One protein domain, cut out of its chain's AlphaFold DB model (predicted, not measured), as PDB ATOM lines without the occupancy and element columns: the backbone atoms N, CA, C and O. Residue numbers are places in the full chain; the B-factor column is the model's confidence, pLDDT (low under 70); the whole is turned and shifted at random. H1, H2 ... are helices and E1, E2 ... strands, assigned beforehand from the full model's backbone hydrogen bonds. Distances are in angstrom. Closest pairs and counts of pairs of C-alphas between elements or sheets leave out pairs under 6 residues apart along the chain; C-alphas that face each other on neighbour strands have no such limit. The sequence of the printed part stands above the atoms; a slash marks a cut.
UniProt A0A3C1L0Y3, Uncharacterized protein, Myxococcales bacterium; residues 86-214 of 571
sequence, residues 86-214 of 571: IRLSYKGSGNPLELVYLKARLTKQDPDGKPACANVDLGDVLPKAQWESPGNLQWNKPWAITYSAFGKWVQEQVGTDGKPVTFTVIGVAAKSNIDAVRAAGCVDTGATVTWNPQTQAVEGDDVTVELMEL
ATOM      1  N   ILE A  86       3.099  14.095  43.493       78.81
ATOM      2  CA  ILE A  86       3.790  12.807  43.450       78.81
ATOM      3  C   ILE A  86       4.034  12.356  44.874       78.81
ATOM      4  O   ILE A  86       4.699  13.059  45.631       78.81
ATOM      5  N   ARG A  87       3.515  11.183  45.216       80.12
ATOM      6  CA  ARG A  87       3.719  10.496  46.479       80.12
ATOM      7  C   ARG A  87       4.692   9.341  46.292       80.12
ATOM      8  O   ARG A  87       4.363   8.381  45.614       80.12
ATOM      9  N   LEU A  88       5.864   9.388  46.914       83.62
ATOM     10  CA  LEU A  88       6.733   8.205  47.004       83.62
ATOM     11  C   LEU A  88       6.329   7.390  48.229       83.62
ATOM     12  O   LEU A  88       6.288   7.968  49.307       83.62
ATOM     13  N   SER A  89       6.033   6.099  48.081       84.06
ATOM     14  CA  SER A  89       5.664   5.201  49.184       84.06
ATOM     15  C   SER A  89       6.656   4.053  49.281       84.06
ATOM     16  O   SER A  89       6.850   3.337  48.305       84.06
ATOM     17  N   TYR A  90       7.266   3.838  50.443       83.88
ATOM     18  CA  TYR A  90       8.191   2.718  50.630       83.88
ATOM     19  C   TYR A  90       7.467   1.379  50.796       83.88
ATOM     20  O   TYR A  90       6.549   1.268  51.612       83.88
ATOM     21  N   LYS A  91       7.914   0.352  50.070       80.19
ATOM     22  CA  LYS A  91       7.415  -1.022  50.158       80.19
ATOM     23  C   LYS A  91       8.593  -1.995  50.168       80.19
ATOM     24  O   LYS A  91       8.902  -2.658  49.183       80.19
ATOM     25  N   GLY A  92       9.260  -2.046  51.312       72.38
ATOM     26  CA  GLY A  92      10.401  -2.917  51.567       72.38
ATOM     27  C   GLY A  92      10.393  -3.443  52.995       72.38
ATOM     28  O   GLY A  92       9.580  -3.029  53.822       72.38
ATOM     29  N   SER A  93      11.300  -4.375  53.265       69.94
ATOM     30  CA  SER A  93      11.470  -4.989  54.585       69.94
ATOM     31  C   SER A  93      12.429  -4.208  55.491       69.94
ATOM     32  O   SER A  93      12.332  -4.304  56.716       69.94
ATOM     33  N   GLY A  94      13.330  -3.417  54.901       72.75
ATOM     34  CA  GLY A  94      14.297  -2.581  55.599       72.75
ATOM     35  C   GLY A  94      13.708  -1.322  56.239       72.75
ATOM     36  O   GLY A  94      12.524  -1.006  56.116       72.75
ATOM     37  N   ASN A  95      14.567  -0.579  56.939       75.50
ATOM     38  CA  ASN A  95      14.201   0.684  57.569       75.50
ATOM     39  C   ASN A  95      14.272   1.838  56.547       75.50
ATOM     40  O   ASN A  95      15.376   2.276  56.215       75.50
ATOM     41  N   PRO A  96      13.136   2.408  56.094       75.12
ATOM     42  CA  PRO A  96      13.154   3.485  55.104       75.12
ATOM     43  C   PRO A  96      13.889   4.735  55.593       75.12
ATOM     44  O   PRO A  96      14.403   5.490  54.777       75.12
ATOM     45  N   LEU A  97      14.001   4.955  56.909       76.44
ATOM     46  CA  LEU A  97      14.682   6.130  57.468       76.44
ATOM     47  C   LEU A  97      16.184   6.177  57.155       76.44
ATOM     48  O   LEU A  97      16.786   7.242  57.265       76.44
ATOM     49  N   GLU A  98      16.783   5.058  56.751       77.62
ATOM     50  CA  GLU A  98      18.171   5.021  56.281       77.62
ATOM     51  C   GLU A  98      18.321   5.577  54.856       77.62
ATOM     52  O   GLU A  98      19.418   5.951  54.441       77.62
ATOM     53  N   LEU A  99      17.217   5.683  54.114       80.69
ATOM     54  CA  LEU A  99      17.172   6.213  52.757       80.69
ATOM     55  C   LEU A  99      16.897   7.718  52.800       80.69
ATOM     56  O   LEU A  99      15.762   8.168  52.652       80.69
ATOM     57  N   VAL A 100      17.944   8.504  53.054       78.56
ATOM     58  CA  VAL A 100      17.851   9.970  53.206       78.56
ATOM     59  C   VAL A 100      17.943  10.739  51.884       78.56
ATOM     60  O   VAL A 100      17.759  11.955  51.861       78.56
ATOM     61  N   TYR A 101      18.238  10.051  50.782       80.06
ATOM     62  CA  TYR A 101      18.248  10.621  49.442       80.06
ATOM     63  C   TYR A 101      17.037  10.119  48.664       80.06
ATOM     64  O   TYR A 101      16.988   8.966  48.246       80.06
ATOM     65  N   LEU A 102      16.056  10.993  48.469       81.25
ATOM     66  CA  LEU A 102      14.784  10.666  47.833       81.25
ATOM     67  C   LEU A 102      14.563  11.607  46.656       81.25
ATOM     68  O   LEU A 102      14.633  12.827  46.824       81.25
ATOM     69  N   LYS A 103      14.299  11.042  45.475       82.31
ATOM     70  CA  LYS A 103      14.055  11.806  44.248       82.31
ATOM     71  C   LYS A 103      12.881  11.254  43.455       82.31
ATOM     72  O   LYS A 103      12.744  10.045  43.292       82.31
ATOM     73  N   ALA A 104      12.092  12.167  42.898       82.81
ATOM     74  CA  ALA A 104      11.138  11.875  41.836       82.81
ATOM     75  C   ALA A 104      11.664  12.431  40.507       82.81
ATOM     76  O   ALA A 104      12.202  13.539  40.444       82.81
ATOM     77  N   ARG A 105      11.504  11.651  39.445       84.75
ATOM     78  CA  ARG A 105      11.940  11.938  38.080       84.75
ATOM     79  C   ARG A 105      10.739  11.882  37.155       84.75
ATOM     80  O   ARG A 105       9.959  10.938  37.236       84.75
ATOM     81  N   LEU A 106      10.603  12.875  36.280       85.00
ATOM     82  CA  LEU A 106       9.520  12.940  35.300       85.00
ATOM     83  C   LEU A 106      10.091  12.906  33.890       85.00
ATOM     84  O   LEU A 106      11.051  13.610  33.567       85.00
ATOM     85  N   THR A 107       9.450  12.105  33.047       87.25
ATOM     86  CA  THR A 107       9.694  12.069  31.605       87.25
ATOM     87  C   THR A 107       8.361  12.214  30.892       87.25
ATOM     88  O   THR A 107       7.423  11.479  31.198       87.25
ATOM     89  N   LYS A 108       8.247  13.179  29.976       87.38
ATOM     90  CA  LYS A 108       7.037  13.364  29.169       87.38
ATOM     91  C   LYS A 108       6.835  12.141  28.282       87.38
ATOM     92  O   LYS A 108       7.791  11.691  27.651       87.38
ATOM     93  N   GLN A 109       5.608  11.633  28.237       89.81
ATOM     94  CA  GLN A 109       5.268  10.554  27.325       89.81
ATOM     95  C   GLN A 109       5.062  11.083  25.905       89.81
ATOM     96  O   GLN A 109       4.542  12.186  25.703       89.81
ATOM     97  N   ASP A 110       5.481  10.299  24.919       88.00
ATOM     98  CA  ASP A 110       5.051  10.492  23.537       88.00
ATOM     99  C   ASP A 110       3.567  10.084  23.363       88.00
ATOM    100  O   ASP A 110       2.960   9.530  24.285       88.00
ATOM    101  N   PRO A 111       2.935  10.369  22.206       85.62
ATOM    102  CA  PRO A 111       1.545   9.978  21.958       85.62
ATOM    103  C   PRO A 111       1.276   8.467  22.045       85.62
ATOM    104  O   PRO A 111       0.123   8.078  22.220       85.62
ATOM    105  N   ASP A 112       2.317   7.632  21.948       86.69
ATOM    106  CA  ASP A 112       2.238   6.175  22.087       86.69
ATOM    107  C   ASP A 112       2.412   5.715  23.553       86.69
ATOM    108  O   ASP A 112       2.468   4.512  23.826       86.69
ATOM    109  N   GLY A 113       2.508   6.650  24.508       83.25
ATOM    110  CA  GLY A 113       2.623   6.373  25.941       83.25
ATOM    111  C   GLY A 113       4.028   5.978  26.404       83.25
ATOM    112  O   GLY A 113       4.181   5.396  27.478       83.25
ATOM    113  N   LYS A 114       5.079   6.246  25.620       87.00
ATOM    114  CA  LYS A 114       6.464   5.892  25.977       87.00
ATOM    115  C   LYS A 114       7.214   7.073  26.598       87.00
ATOM    116  O   LYS A 114       7.049   8.195  26.131       87.00
ATOM    117  N   PRO A 115       8.105   6.840  27.583       87.12
ATOM    118  CA  PRO A 115       8.563   5.532  28.055       87.12
ATOM    119  C   PRO A 115       7.594   4.888  29.054       87.12
ATOM    120  O   PRO A 115       7.344   5.448  30.111       87.12
ATOM    121  N   ALA A 116       7.111   3.682  28.764       87.88
ATOM    122  CA  ALA A 116       6.362   2.879  29.731       87.88
ATOM    123  C   ALA A 116       7.299   2.296  30.801       87.88
ATOM    124  O   ALA A 116       8.462   2.000  30.510       87.88
ATOM    125  N   CYS A 117       6.790   2.052  32.006       88.75
ATOM    126  CA  CYS A 117       7.548   1.491  33.125       88.75
ATOM    127  C   CYS A 117       8.128   0.110  32.826       88.75
ATOM    128  O   CYS A 117       9.212  -0.210  33.301       88.75
ATOM    129  N   ALA A 118       7.467  -0.680  31.976       85.69
ATOM    130  CA  ALA A 118       7.984  -1.967  31.510       85.69
ATOM    131  C   ALA A 118       9.317  -1.855  30.739       85.69
ATOM    132  O   ALA A 118      10.033  -2.842  30.611       85.69
ATOM    133  N   ASN A 119       9.650  -0.663  30.233       81.25
ATOM    134  CA  ASN A 119      10.886  -0.387  29.498       81.25
ATOM    135  C   ASN A 119      11.926   0.363  30.350       81.25
ATOM    136  O   ASN A 119      12.934   0.826  29.815       81.25
ATOM    137  N   VAL A 120      11.665   0.546  31.647       79.50
ATOM    138  CA  VAL A 120      12.547   1.252  32.580       79.50
ATOM    139  C   VAL A 120      13.311   0.228  33.412       79.50
ATOM    140  O   VAL A 120      12.715  -0.497  34.206       79.50
ATOM    141  N   ASP A 121      14.637   0.205  33.273       77.94
ATOM    142  CA  ASP A 121      15.501  -0.581  34.153       77.94
ATOM    143  C   ASP A 121      15.768   0.198  35.447       77.94
ATOM    144  O   ASP A 121      16.566   1.135  35.497       77.94
ATOM    145  N   LEU A 122      15.052  -0.174  36.505       76.31
ATOM    146  CA  LEU A 122      15.171   0.471  37.811       76.31
ATOM    147  C   LEU A 122      16.450   0.078  38.570       76.31
ATOM    148  O   LEU A 122      16.784   0.758  39.537       76.31
ATOM    149  N   GLY A 123      17.144  -0.988  38.155       68.38
ATOM    150  CA  GLY A 123      18.332  -1.527  38.819       68.38
ATOM    151  C   GLY A 123      19.659  -1.118  38.179       68.38
ATOM    152  O   GLY A 123      20.664  -1.018  38.886       68.38
ATOM    153  N   ASP A 124      19.683  -0.865  36.867       65.69
ATOM    154  CA  ASP A 124      20.927  -0.583  36.138       65.69
ATOM    155  C   ASP A 124      20.972   0.813  35.509       65.69
ATOM    156  O   ASP A 124      21.884   1.593  35.796       65.69
ATOM    157  N   VAL A 125      19.978   1.164  34.688       64.12
ATOM    158  CA  VAL A 125      19.961   2.428  33.940       64.12
ATOM    159  C   VAL A 125      18.635   3.142  34.127       64.12
ATOM    160  O   VAL A 125      17.662   2.936  33.400       64.12
ATOM    161  N   LEU A 126      18.637   4.098  35.051       68.19
ATOM    162  CA  LEU A 126      17.525   5.021  35.180       68.19
ATOM    163  C   LEU A 126      17.498   5.967  33.962       68.19
ATOM    164  O   LEU A 126      18.520   6.591  33.654       68.19
ATOM    165  N   PRO A 127      16.344   6.142  33.294       67.19
ATOM    166  CA  PRO A 127      16.181   7.099  32.211       67.19
ATOM    167  C   PRO A 127      16.674   8.483  32.618       67.19
ATOM    168  O   PRO A 127      16.441   8.934  33.746       67.19
ATOM    169  N   LYS A 128      17.323   9.187  31.680       67.81
ATOM    170  CA  LYS A 128      17.601  10.612  31.862       67.81
ATOM    171  C   LYS A 128      16.270  11.327  32.033       67.81
ATOM    172  O   LYS A 128      15.487  11.428  31.092       67.81
ATOM    173  N   ALA A 129      16.033  11.803  33.245       67.44
ATOM    174  CA  ALA A 129      14.835  12.545  33.554       67.44
ATOM    175  C   ALA A 129      14.879  13.892  32.832       67.44
ATOM    176  O   ALA A 129      15.910  14.570  32.828       67.44
ATOM    177  N   GLN A 130      13.760  14.291  32.234       74.12
ATOM    178  CA  GLN A 130      13.634  15.644  31.692       74.12
ATOM    179  C   GLN A 130      13.411  16.666  32.815       74.12
ATOM    180  O   GLN A 130      13.706  17.847  32.647       74.12
ATOM    181  N   TRP A 131      12.953  16.192  33.976       76.69
ATOM    182  CA  TRP A 131      12.851  16.957  35.209       76.69
ATOM    183  C   TRP A 131      13.137  16.086  36.439       76.69
ATOM    184  O   TRP A 131      12.752  14.915  36.481       76.69
ATOM    185  N   GLU A 132      13.771  16.673  37.456       75.31
ATOM    186  CA  GLU A 132      14.025  16.050  38.762       75.31
ATOM    187  C   GLU A 132      13.507  16.933  39.904       75.31
ATOM    188  O   GLU A 132      13.570  18.164  39.828       75.31
ATOM    189  N   SER A 133      13.044  16.308  40.990       73.94
ATOM    190  CA  SER A 133      12.600  17.024  42.187       73.94
ATOM    191  C   SER A 133      13.719  17.863  42.824       73.94
ATOM    192  O   SER A 133      14.857  17.394  42.922       73.94
ATOM    193  N   PRO A 134      13.420  19.085  43.302       61.66
ATOM    194  CA  PRO A 134      14.396  19.929  43.977       61.66
ATOM    195  C   PRO A 134      14.745  19.381  45.371       61.66
ATOM    196  O   PRO A 134      13.870  19.226  46.219       61.66
ATOM    197  N   GLY A 135      16.040  19.159  45.615       61.66
ATOM    198  CA  GLY A 135      16.591  18.773  46.921       61.66
ATOM    199  C   GLY A 135      16.442  17.291  47.290       61.66
ATOM    200  O   GLY A 135      15.761  16.524  46.613       61.66
ATOM    201  N   ASN A 136      17.111  16.894  48.379       61.91
ATOM    202  CA  ASN A 136      16.933  15.583  49.005       61.91
ATOM    203  C   ASN A 136      15.682  15.651  49.882       61.91
ATOM    204  O   ASN A 136      15.638  16.445  50.826       61.91
ATOM    205  N   LEU A 137      14.661  14.860  49.567       63.00
ATOM    206  CA  LEU A 137      13.440  14.830  50.368       63.00
ATOM    207  C   LEU A 137      13.647  13.938  51.613       63.00
ATOM    208  O   LEU A 137      14.477  13.034  51.593       63.00
ATOM    209  N   GLN A 138      12.906  14.189  52.698       65.12
ATOM    210  CA  GLN A 138      12.899  13.352  53.909       65.12
ATOM    211  C   GLN A 138      11.539  12.670  54.075       65.12
ATOM    212  O   GLN A 138      10.505  13.306  53.866       65.12
ATOM    213  N   TRP A 139      11.531  11.394  54.469       67.38
ATOM    214  CA  TRP A 139      10.298  10.643  54.717       67.38
ATOM    215  C   TRP A 139       9.403  11.340  55.754       67.38
ATOM    216  O   TRP A 139       9.845  11.614  56.870       67.38
ATOM    217  N   ASN A 140       8.125  11.563  55.427       60.69
ATOM    218  CA  ASN A 140       7.095  11.870  56.428       60.69
ATOM    219  C   ASN A 140       6.387  10.570  56.859       60.69
ATOM    220  O   ASN A 140       6.587   9.536  56.232       60.69
ATOM    221  N   LYS A 141       5.615  10.556  57.956       51.81
ATOM    222  CA  LYS A 141       4.903   9.337  58.398       51.81
ATOM    223  C   LYS A 141       3.548   9.182  57.676       51.81
ATOM    224  O   LYS A 141       2.804  10.161  57.656       51.81
ATOM    225  N   PRO A 142       3.177   7.971  57.195       50.00
ATOM    226  CA  PRO A 142       3.936   6.718  57.200       50.00
ATOM    227  C   PRO A 142       4.640   6.509  55.847       50.00
ATOM    228  O   PRO A 142       4.081   5.939  54.920       50.00
ATOM    229  N   TRP A 143       5.865   7.014  55.750       63.00
ATOM    230  CA  TRP A 143       6.818   6.871  54.642       63.00
ATOM    231  C   TRP A 143       6.243   7.251  53.283       63.00
ATOM    232  O   TRP A 143       6.396   6.535  52.297       63.00
ATOM    233  N   ALA A 144       5.591   8.410  53.266       56.41
ATOM    234  CA  ALA A 144       5.145   9.083  52.066       56.41
ATOM    235  C   ALA A 144       5.963  10.367  51.867       56.41
ATOM    236  O   ALA A 144       6.466  10.949  52.827       56.41
ATOM    237  N   ILE A 145       6.098  10.852  50.637       55.91
ATOM    238  CA  ILE A 145       6.504  12.242  50.386       55.91
ATOM    239  C   ILE A 145       5.677  12.774  49.253       55.91
ATOM    240  O   ILE A 145       5.768  12.227  48.165       55.91
ATOM    241  N   THR A 146       4.920  13.832  49.513       58.38
ATOM    242  CA  THR A 146       4.099  14.502  48.512       58.38
ATOM    243  C   THR A 146       4.876  15.680  47.929       58.38
ATOM    244  O   THR A 146       5.292  16.571  48.670       58.38
ATOM    245  N   TYR A 147       5.063  15.695  46.613       64.56
ATOM    246  CA  TYR A 147       5.664  16.811  45.893       64.56
ATOM    247  C   TYR A 147       4.658  17.444  44.940       64.56
ATOM    248  O   TYR A 147       4.152  16.761  44.056       64.56
ATOM    249  N   SER A 148       4.437  18.751  45.074       58.03
ATOM    250  CA  SER A 148       3.656  19.529  44.113       58.03
ATOM    251  C   SER A 148       4.548  19.956  42.946       58.03
ATOM    252  O   SER A 148       5.436  20.794  43.119       58.03
ATOM    253  N   ALA A 149       4.323  19.406  41.754       56.06
ATOM    254  CA  ALA A 149       5.129  19.704  40.573       56.06
ATOM    255  C   ALA A 149       4.790  21.062  39.943       56.06
ATOM    256  O   ALA A 149       4.219  21.150  38.864       56.06
ATOM    257  N   PHE A 150       5.206  22.141  40.610       57.16
ATOM    258  CA  PHE A 150       5.207  23.512  40.081       57.16
ATOM    259  C   PHE A 150       6.566  23.902  39.478       57.16
ATOM    260  O   PHE A 150       6.955  25.071  39.468       57.16
ATOM    261  N   GLY A 151       7.338  22.932  38.982       62.00
ATOM    262  CA  GLY A 151       8.530  23.263  38.212       62.00
ATOM    263  C   GLY A 151       8.122  24.070  36.978       62.00
ATOM    264  O   GLY A 151       7.255  23.624  36.231       62.00
ATOM    265  N   LYS A 152       8.773  25.219  36.733       66.88
ATOM    266  CA  LYS A 152       8.637  26.012  35.491       66.88
ATOM    267  C   LYS A 152       8.640  25.115  34.243       66.88
ATOM    268  O   LYS A 152       7.865  25.320  33.320       66.88
ATOM    269  N   TRP A 153       9.448  24.055  34.283       75.88
ATOM    270  CA  TRP A 153       9.518  23.034  33.246       75.88
ATOM    271  C   TRP A 153       8.179  22.329  32.958       75.88
ATOM    272  O   TRP A 153       7.809  22.214  31.796       75.88
ATOM    273  N   VAL A 154       7.422  21.881  33.973       73.50
ATOM    274  CA  VAL A 154       6.130  21.189  33.760       73.50
ATOM    275  C   VAL A 154       5.126  22.135  33.102       73.50
ATOM    276  O   VAL A 154       4.430  21.741  32.170       73.50
ATOM    277  N   GLN A 155       5.103  23.404  33.523       72.62
ATOM    278  CA  GLN A 155       4.258  24.436  32.912       72.62
ATOM    279  C   GLN A 155       4.613  24.660  31.434       72.62
ATOM    280  O   GLN A 155       3.725  24.719  30.586       72.62
ATOM    281  N   GLU A 156       5.910  24.719  31.113       79.06
ATOM    282  CA  GLU A 156       6.407  24.837  29.736       79.06
ATOM    283  C   GLU A 156       6.001  23.635  28.859       79.06
ATOM    284  O   GLU A 156       5.782  23.807  27.662       79.06
ATOM    285  N   GLN A 157       5.858  22.430  29.430       81.81
ATOM    286  CA  GLN A 157       5.464  21.234  28.671       81.81
ATOM    287  C   GLN A 157       3.971  21.158  28.336       81.81
ATOM    288  O   GLN A 157       3.630  20.563  27.308       81.81
ATOM    289  N   VAL A 158       3.113  21.683  29.218       79.81
ATOM    290  CA  VAL A 158       1.643  21.657  29.088       79.81
ATOM    291  C   VAL A 158       1.158  22.755  28.144       79.81
ATOM    292  O   VAL A 158       0.224  22.539  27.379       79.81
ATOM    293  N   GLY A 159       1.816  23.919  28.149       77.75
ATOM    294  CA  GLY A 159       1.365  25.075  27.377       77.75
ATOM    295  C   GLY A 159       0.021  25.621  27.878       77.75
ATOM    296  O   GLY A 159      -0.404  25.342  28.996       77.75
ATOM    297  N   THR A 160      -0.647  26.437  27.057       79.00
ATOM    298  CA  THR A 160      -1.910  27.114  27.418       79.00
ATOM    299  C   THR A 160      -3.116  26.636  26.603       79.00
ATOM    300  O   THR A 160      -4.180  27.248  26.681       79.00
ATOM    301  N   ASP A 161      -2.971  25.585  25.790       79.12
ATOM    302  CA  ASP A 161      -4.019  25.101  24.875       79.12
ATOM    303  C   ASP A 161      -5.045  24.165  25.544       79.12
ATOM    304  O   ASP A 161      -6.016  23.758  24.907       79.12
ATOM    305  N   GLY A 162      -4.849  23.854  26.829       76.00
ATOM    306  CA  GLY A 162      -5.748  23.019  27.624       76.00
ATOM    307  C   GLY A 162      -5.674  21.527  27.297       76.00
ATOM    308  O   GLY A 162      -6.530  20.775  27.759       76.00
ATOM    309  N   LYS A 163      -4.683  21.071  26.515       84.56
ATOM    310  CA  LYS A 163      -4.504  19.638  26.254       84.56
ATOM    311  C   LYS A 163      -3.803  18.943  27.426       84.56
ATOM    312  O   LYS A 163      -2.840  19.488  27.969       84.56
ATOM    313  N   PRO A 164      -4.249  17.733  27.803       86.88
ATOM    314  CA  PRO A 164      -3.576  16.956  28.831       86.88
ATOM    315  C   PRO A 164      -2.195  16.500  28.347       86.88
ATOM    316  O   PRO A 164      -2.032  16.056  27.210       86.88
ATOM    317  N   VAL A 165      -1.210  16.574  29.239       88.19
ATOM    318  CA  VAL A 165       0.123  15.994  29.063       88.19
ATOM    319  C   VAL A 165       0.332  14.923  30.118       88.19
ATOM    320  O   VAL A 165       0.141  15.173  31.308       88.19
ATOM    321  N   THR A 166       0.742  13.737  29.677       90.12
ATOM    322  CA  THR A 166       1.003  12.589  30.547       90.12
ATOM    323  C   THR A 166       2.504  12.380  30.721       90.12
ATOM    324  O   THR A 166       3.299  12.604  29.803       90.12
ATOM    325  N   PHE A 167       2.895  11.965  31.922       88.19
ATOM    326  CA  PHE A 167       4.282  11.718  32.291       88.19
ATOM    327  C   PHE A 167       4.470  10.294  32.809       88.19
ATOM    328  O   PHE A 167       3.588   9.719  33.439       88.19
ATOM    329  N   THR A 168       5.672   9.769  32.618       90.88
ATOM    330  CA  THR A 168       6.175   8.630  33.383       90.88
ATOM    331  C   THR A 168       6.943   9.159  34.581       90.88
ATOM    332  O   THR A 168       7.853   9.984  34.434       90.88
ATOM    333  N   VAL A 169       6.563   8.691  35.765       88.81
ATOM    334  CA  VAL A 169       7.126   9.090  37.052       88.81
ATOM    335  C   VAL A 169       7.987   7.957  37.586       88.81
ATOM    336  O   VAL A 169       7.508   6.845  37.781       88.81
ATOM    337  N   ILE A 170       9.254   8.247  37.859       89.44
ATOM    338  CA  ILE A 170      10.192   7.310  38.478       89.44
ATOM    339  C   ILE A 170      10.564   7.853  39.848       89.44
ATOM    340  O   ILE A 170      11.005   8.993  39.976       89.44
ATOM    341  N   GLY A 171      10.387   7.039  40.878       88.06
ATOM    342  CA  GLY A 171      10.820   7.346  42.229       88.06
ATOM    343  C   GLY A 171      12.071   6.552  42.575       88.06
ATOM    344  O   GLY A 171      12.169   5.379  42.223       88.06
ATOM    345  N   VAL A 172      13.018   7.182  43.266       87.75
ATOM    346  CA  VAL A 172      14.230   6.526  43.765       87.75
ATOM    347  C   VAL A 172      14.525   6.935  45.198       87.75
ATOM    348  O   VAL A 172      14.310   8.086  45.591       87.75
ATOM    349  N   ALA A 173      15.047   5.983  45.960       86.00
ATOM    350  CA  ALA A 173      15.479   6.139  47.332       86.00
ATOM    351  C   ALA A 173      16.865   5.524  47.526       86.00
ATOM    352  O   ALA A 173      17.126   4.394  47.116       86.00
ATOM    353  N   ALA A 174      17.758   6.276  48.154       82.81
ATOM    354  CA  ALA A 174      19.149   5.916  48.365       82.81
ATOM    355  C   ALA A 174      19.646   6.418  49.723       82.81
ATOM    356  O   ALA A 174      19.050   7.308  50.337       82.81
ATOM    357  N   LYS A 175      20.768   5.865  50.187       78.56
ATOM    358  CA  LYS A 175      21.376   6.247  51.471       78.56
ATOM    359  C   LYS A 175      22.147   7.567  51.399       78.56
ATOM    360  O   LYS A 175      22.184   8.301  52.376       78.56
ATOM    361  N   SER A 176      22.780   7.879  50.270       72.19
ATOM    362  CA  SER A 176      23.690   9.033  50.170       72.19
ATOM    363  C   SER A 176      23.599   9.786  48.841       72.19
ATOM    364  O   SER A 176      23.604  11.017  48.847       72.19
ATOM    365  N   ASN A 177      23.499   9.086  47.709       70.56
ATOM    366  CA  ASN A 177      23.428   9.677  46.370       70.56
ATOM    367  C   ASN A 177      22.692   8.756  45.375       70.56
ATOM    368  O   ASN A 177      22.253   7.666  45.731       70.56
ATOM    369  N   ILE A 178      22.573   9.194  44.119       66.19
ATOM    370  CA  ILE A 178      21.892   8.440  43.055       66.19
ATOM    371  C   ILE A 178      22.684   7.240  42.516       66.19
ATOM    372  O   ILE A 178      22.126   6.441  41.774       66.19
ATOM    373  N   ASP A 179      23.956   7.102  42.878       65.06
ATOM    374  CA  ASP A 179      24.783   5.970  42.454       65.06
ATOM    375  C   ASP A 179      24.596   4.758  43.390       65.06
ATOM    376  O   ASP A 179      24.941   3.640  43.029       65.06
ATOM    377  N   ALA A 180      23.968   4.961  44.558       71.31
ATOM    378  CA  ALA A 180      23.671   3.934  45.561       71.31
ATOM    379  C   ALA A 180      22.156   3.779  45.819       71.31
ATOM    380  O   ALA A 180      21.711   3.733  46.974       71.31
ATOM    381  N   VAL A 181      21.340   3.755  44.754       83.56
ATOM    382  CA  VAL A 181      19.877   3.564  44.856       83.56
ATOM    383  C   VAL A 181      19.564   2.205  45.475       83.56
ATOM    384  O   VAL A 181      19.963   1.171  44.959       83.56
ATOM    385  N   ARG A 182      18.819   2.225  46.583       84.50
ATOM    386  CA  ARG A 182      18.418   1.051  47.377       84.50
ATOM    387  C   ARG A 182      16.977   0.643  47.134       84.50
ATOM    388  O   ARG A 182      16.629  -0.505  47.366       84.50
ATOM    389  N   ALA A 183      16.132   1.576  46.709       87.50
ATOM    390  CA  ALA A 183      14.761   1.280  46.334       87.50
ATOM    391  C   ALA A 183      14.306   2.185  45.194       87.50
ATOM    392  O   ALA A 183      14.669   3.362  45.138       87.50
ATOM    393  N   ALA A 184      13.502   1.644  44.291       89.44
ATOM    394  CA  ALA A 184      13.004   2.375  43.139       89.44
ATOM    395  C   ALA A 184      11.610   1.896  42.731       89.44
ATOM    396  O   ALA A 184      11.178   0.797  43.078       89.44
ATOM    397  N   GLY A 185      10.896   2.745  42.001       90.38
ATOM    398  CA  GLY A 185       9.557   2.464  41.505       90.38
ATOM    399  C   GLY A 185       9.239   3.299  40.277       90.38
ATOM    400  O   GLY A 185       9.869   4.330  40.036       90.38
ATOM    401  N   CYS A 186       8.249   2.865  39.503       91.69
ATOM    402  CA  CYS A 186       7.799   3.573  38.314       91.69
ATOM    403  C   CYS A 186       6.273   3.534  38.204       91.69
ATOM    404  O   CYS A 186       5.659   2.506  38.482       91.69
ATOM    405  N   VAL A 187       5.684   4.655  37.783       91.81
ATOM    406  CA  VAL A 187       4.278   4.771  37.387       91.81
ATOM    407  C   VAL A 187       4.194   5.511  36.054       91.81
ATOM    408  O   VAL A 187       4.680   6.632  35.929       91.81
ATOM    409  N   ASP A 188       3.563   4.896  35.061       90.81
ATOM    410  CA  ASP A 188       3.374   5.419  33.701       90.81
ATOM    411  C   ASP A 188       1.900   5.700  33.374       90.81
ATOM    412  O   ASP A 188       1.561   6.053  32.246       90.81
ATOM    413  N   THR A 189       1.013   5.603  34.367       86.25
ATOM    414  CA  THR A 189      -0.416   5.910  34.233       86.25
ATOM    415  C   THR A 189      -0.869   6.898  35.298       86.25
ATOM    416  O   THR A 189      -0.438   6.821  36.445       86.25
ATOM    417  N   GLY A 190      -1.790   7.796  34.950       79.31
ATOM    418  CA  GLY A 190      -2.433   8.681  35.927       79.31
ATOM    419  C   GLY A 190      -1.604   9.893  36.354       79.31
ATOM    420  O   GLY A 190      -2.094  10.689  37.135       79.31
ATOM    421  N   ALA A 191      -0.394  10.091  35.824       86.56
ATOM    422  CA  ALA A 191       0.360  11.335  35.990       86.56
ATOM    423  C   ALA A 191       0.019  12.326  34.871       86.56
ATOM    424  O   ALA A 191       0.854  12.631  34.015       86.56
ATOM    425  N   THR A 192      -1.234  12.785  34.848       87.75
ATOM    426  CA  THR A 192      -1.735  13.704  33.820       87.75
ATOM    427  C   THR A 192      -1.828  15.119  34.364       87.75
ATOM    428  O   THR A 192      -2.249  15.347  35.498       87.75
ATOM    429  N   VAL A 193      -1.430  16.078  33.535       85.94
ATOM    430  CA  VAL A 193      -1.414  17.499  33.864       85.94
ATOM    431  C   VAL A 193      -2.101  18.282  32.755       85.94
ATOM    432  O   VAL A 193      -1.847  18.037  31.580       85.94
ATOM    433  N   THR A 194      -2.968  19.228  33.116       86.50
ATOM    434  CA  THR A 194      -3.729  20.048  32.165       86.50
ATOM    435  C   THR A 194      -3.709  21.515  32.588       86.50
ATOM    436  O   THR A 194      -3.723  21.833  33.776       86.50
ATOM    437  N   TRP A 195      -3.688  22.430  31.621       82.50
ATOM    438  CA  TRP A 195      -3.885  23.855  31.882       82.50
ATOM    439  C   TRP A 195      -5.375  24.170  32.008       82.50
ATOM    440  O   TRP A 195      -6.140  23.910  31.077       82.50
ATOM    441  N   ASN A 196      -5.783  24.767  33.127       78.19
ATOM    442  CA  ASN A 196      -7.128  25.293  33.292       78.19
ATOM    443  C   ASN A 196      -7.162  26.777  32.866       78.19
ATOM    444  O   ASN A 196      -6.635  27.642  33.574       78.19
ATOM    445  N   PRO A 197      -7.811  27.113  31.733       72.38
ATOM    446  CA  PRO A 197      -7.864  28.485  31.237       72.38
ATOM    447  C   PRO A 197      -8.707  29.424  32.116       72.38
ATOM    448  O   PRO A 197      -8.528  30.636  32.034       72.38
ATOM    449  N   GLN A 198      -9.610  28.893  32.947       72.50
ATOM    450  CA  GLN A 198     -10.489  29.679  33.820       72.50
ATOM    451  C   GLN A 198      -9.769  30.119  35.096       72.50
ATOM    452  O   GLN A 198      -9.922  31.257  35.528       72.50
ATOM    453  N   THR A 199      -8.976  29.225  35.690       72.25
ATOM    454  CA  THR A 199      -8.214  29.499  36.919       72.25
ATOM    455  C   THR A 199      -6.790  29.975  36.637       72.25
ATOM    456  O   THR A 199      -6.090  30.363  37.569       72.25
ATOM    457  N   GLN A 200      -6.363  29.957  35.367       74.00
ATOM    458  CA  GLN A 200      -4.983  30.218  34.940       74.00
ATOM    459  C   GLN A 200      -3.965  29.393  35.739       74.00
ATOM    460  O   GLN A 200      -2.883  29.867  36.094       74.00
ATOM    461  N   ALA A 201      -4.339  28.153  36.047       73.88
ATOM    462  CA  ALA A 201      -3.552  27.250  36.863       73.88
ATOM    463  C   ALA A 201      -3.317  25.931  36.131       73.88
ATOM    464  O   ALA A 201      -4.131  25.472  35.330       73.88
ATOM    465  N   VAL A 202      -2.180  25.313  36.435       75.06
ATOM    466  CA  VAL A 202      -1.892  23.943  36.028       75.06
ATOM    467  C   VAL A 202      -2.501  23.004  37.061       75.06
ATOM    468  O   VAL A 202      -2.151  23.062  38.240       75.06
ATOM    469  N   GLU A 203      -3.397  22.141  36.603       79.81
ATOM    470  CA  GLU A 203      -4.087  21.145  37.413       79.81
ATOM    471  C   GLU A 203      -3.533  19.756  37.091       79.81
ATOM    472  O   GLU A 203      -3.281  19.434  35.927       79.81
ATOM    473  N   GLY A 204      -3.325  18.924  38.107       77.94
ATOM    474  CA  GLY A 204      -2.783  17.582  37.929       77.94
ATOM    475  C   GLY A 204      -3.363  16.573  38.906       77.94
ATOM    476  O   GLY A 204      -4.041  16.921  39.870       77.94
ATOM    477  N   ASP A 205      -3.110  15.306  38.615       79.38
ATOM    478  CA  ASP A 205      -3.551  14.181  39.437       79.38
ATOM    479  C   ASP A 205      -2.637  13.930  40.656       79.38
ATOM    480  O   ASP A 205      -1.500  14.404  40.734       79.38
ATOM    481  N   ASP A 206      -3.130  13.139  41.609       77.38
ATOM    482  CA  ASP A 206      -2.332  12.605  42.715       77.38
ATOM    483  C   ASP A 206      -1.817  11.211  42.337       77.38
ATOM    484  O   ASP A 206      -2.594  10.272  42.153       77.38
ATOM    485  N   VAL A 207      -0.498  11.052  42.253       83.50
ATOM    486  CA  VAL A 207       0.158   9.812  41.812       83.50
ATOM    487  C   VAL A 207       0.962   9.227  42.957       83.50
ATOM    488  O   VAL A 207       1.783   9.924  43.540       83.50
ATOM    489  N   THR A 208       0.782   7.941  43.262       85.50
ATOM    490  CA  THR A 208       1.632   7.235  44.235       85.50
ATOM    491  C   THR A 208       2.570   6.268  43.527       85.50
ATOM    492  O   THR A 208       2.108   5.362  42.847       85.50
ATOM    493  N   VAL A 209       3.877   6.441  43.719       87.69
ATOM    494  CA  VAL A 209       4.932   5.538  43.251       87.69
ATOM    495  C   VAL A 209       5.364   4.646  44.411       87.69
ATOM    496  O   VAL A 209       5.955   5.127  45.381       87.69
ATOM    497  N   GLU A 210       5.078   3.348  44.318       89.25
ATOM    498  CA  GLU A 210       5.589   2.355  45.267       89.25
ATOM    499  C   GLU A 210       7.075   2.080  44.984       89.25
ATOM    500  O   GLU A 210       7.429   1.641  43.892       89.25
ATOM    501  N   LEU A 211       7.947   2.346  45.960       86.56
ATOM    502  CA  LEU A 211       9.376   2.053  45.893       86.56
ATOM    503  C   LEU A 211       9.642   0.661  46.456       86.56
ATOM    504  O   LEU A 211       9.430   0.426  47.646       86.56
ATOM    505  N   MET A 212      10.146  -0.226  45.606       85.81
ATOM    506  CA  MET A 212      10.559  -1.577  45.972       85.81
ATOM    507  C   MET A 212      12.066  -1.606  46.220       85.81
ATOM    508  O   MET A 212      12.813  -0.942  45.499       85.81
ATOM    509  N   GLU A 213      12.516  -2.370  47.216       83.50
ATOM    510  CA  GLU A 213      13.947  -2.600  47.460       83.50
ATOM    511  C   GLU A 213      14.606  -3.244  46.233       83.50
ATOM    512  O   GLU A 213      14.109  -4.226  45.677       83.50
ATOM    513  N   LEU A 214      15.736  -2.676  45.818       83.25
ATOM    514  CA  LEU A 214      16.580  -3.225  44.771       83.25
ATOM    515  C   LEU A 214      17.628  -4.134  45.413       83.25
ATOM    516  O   LEU A 214      18.229  -3.763  46.424       83.25
TER     517      LEU A 214
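This is residues 86 to 214 of the 571 residues of an uncharacterized protein of Myxococcales bacterium (UniProt A0A3C1L0Y3). A strongly twisted sheet folds over on itself into a flattened, open roll: E3, E1 and E8 lie on one side, E2, E4 and E5 on the other, joined where E8 pairs with E5 and open between E2 and E3. At one end the hairpin E6 and E7 extends away from this body, with the short helix H1 beside it, while a long unnamed stretch, residues 109 to 143, runs round the outside and is tied briefly to E2. The printed part has 129 residues, with named elements in the order E1 E2 E3 H1 E4 E5 E6 E7 E8; it is mostly strand, though under half of the residues are in named elements. The branched, mixed sheet has one parallel pair, E1 and E8, and its other neighbour pairs are antiparallel. The whole is compact but elongated, with a radius of gyration of the C-alphas of 14.7 A and spans of 45 by 30 by 20 A.

E4, residues 165 to 174, has three neighbours. E2, residues 101 to 108, lies on one side of it, with N 105 and O 170 2.8 A apart, and E5, residues 181 to 187, on the other side, with N 171 and O 185 2.9 A apart. E4 and E5 form a hairpin. E6, residues 192 to 196, pairs antiparallel with E4 by N 165 and O 193, 2.8 A, and forms a hairpin with E7, residues 201 to 204, by N 194 and O 203, 2.8 A. E7 runs on into E8, residues 206 to 213, at 45 degrees. E8 is antiparallel to E5, with N 184 and O 212 2.9 A apart, and parallel to E1, residues 86 to 91, with N 87 and O 207 2.7 A apart. E3, residues 144 to 148, is antiparallel to E1, with N 147 and O 86 2.8 A apart. The closest C-alphas of E4 and E8, Gly 171 and Val 209, are 6.2 A apart. E2 and E3 are only just apart, at 8.4 A. H1, residues 152 to 158, is on the sheet at a height of 5.7 A, over none of its strands; its closest C-alpha pair with E6, Val 158 and Thr 194, is 6.4 A apart. Every O i to N i+4 pair in H1 is within hydrogen-bond range.

E1 begins at C-alpha 86 (3.790, 12.807, 43.450) and measures 15.8 A. E4 is longest by residues, 28.9 A from C-alpha 165 (0.123, 15.994, 29.063) to C-alpha 174. E2 measures 23.3 A, E5 17.3 A and E8 22.8 A, ending at C-alpha 213 (13.947, -2.600, 47.460).

The C-alphas farthest apart, of Gly 94 and Gln 198, are 46.1 A apart. The printed part has no cut; its one long link is E2 to E3. There residues 131 to 132 pair antiparallel with residues 105 to 106 of E2. The mean pLDDT of the printed part is 77.6, and residue 93, residues 123 to 129, 134 to 152 and 178 to 179 are under 70.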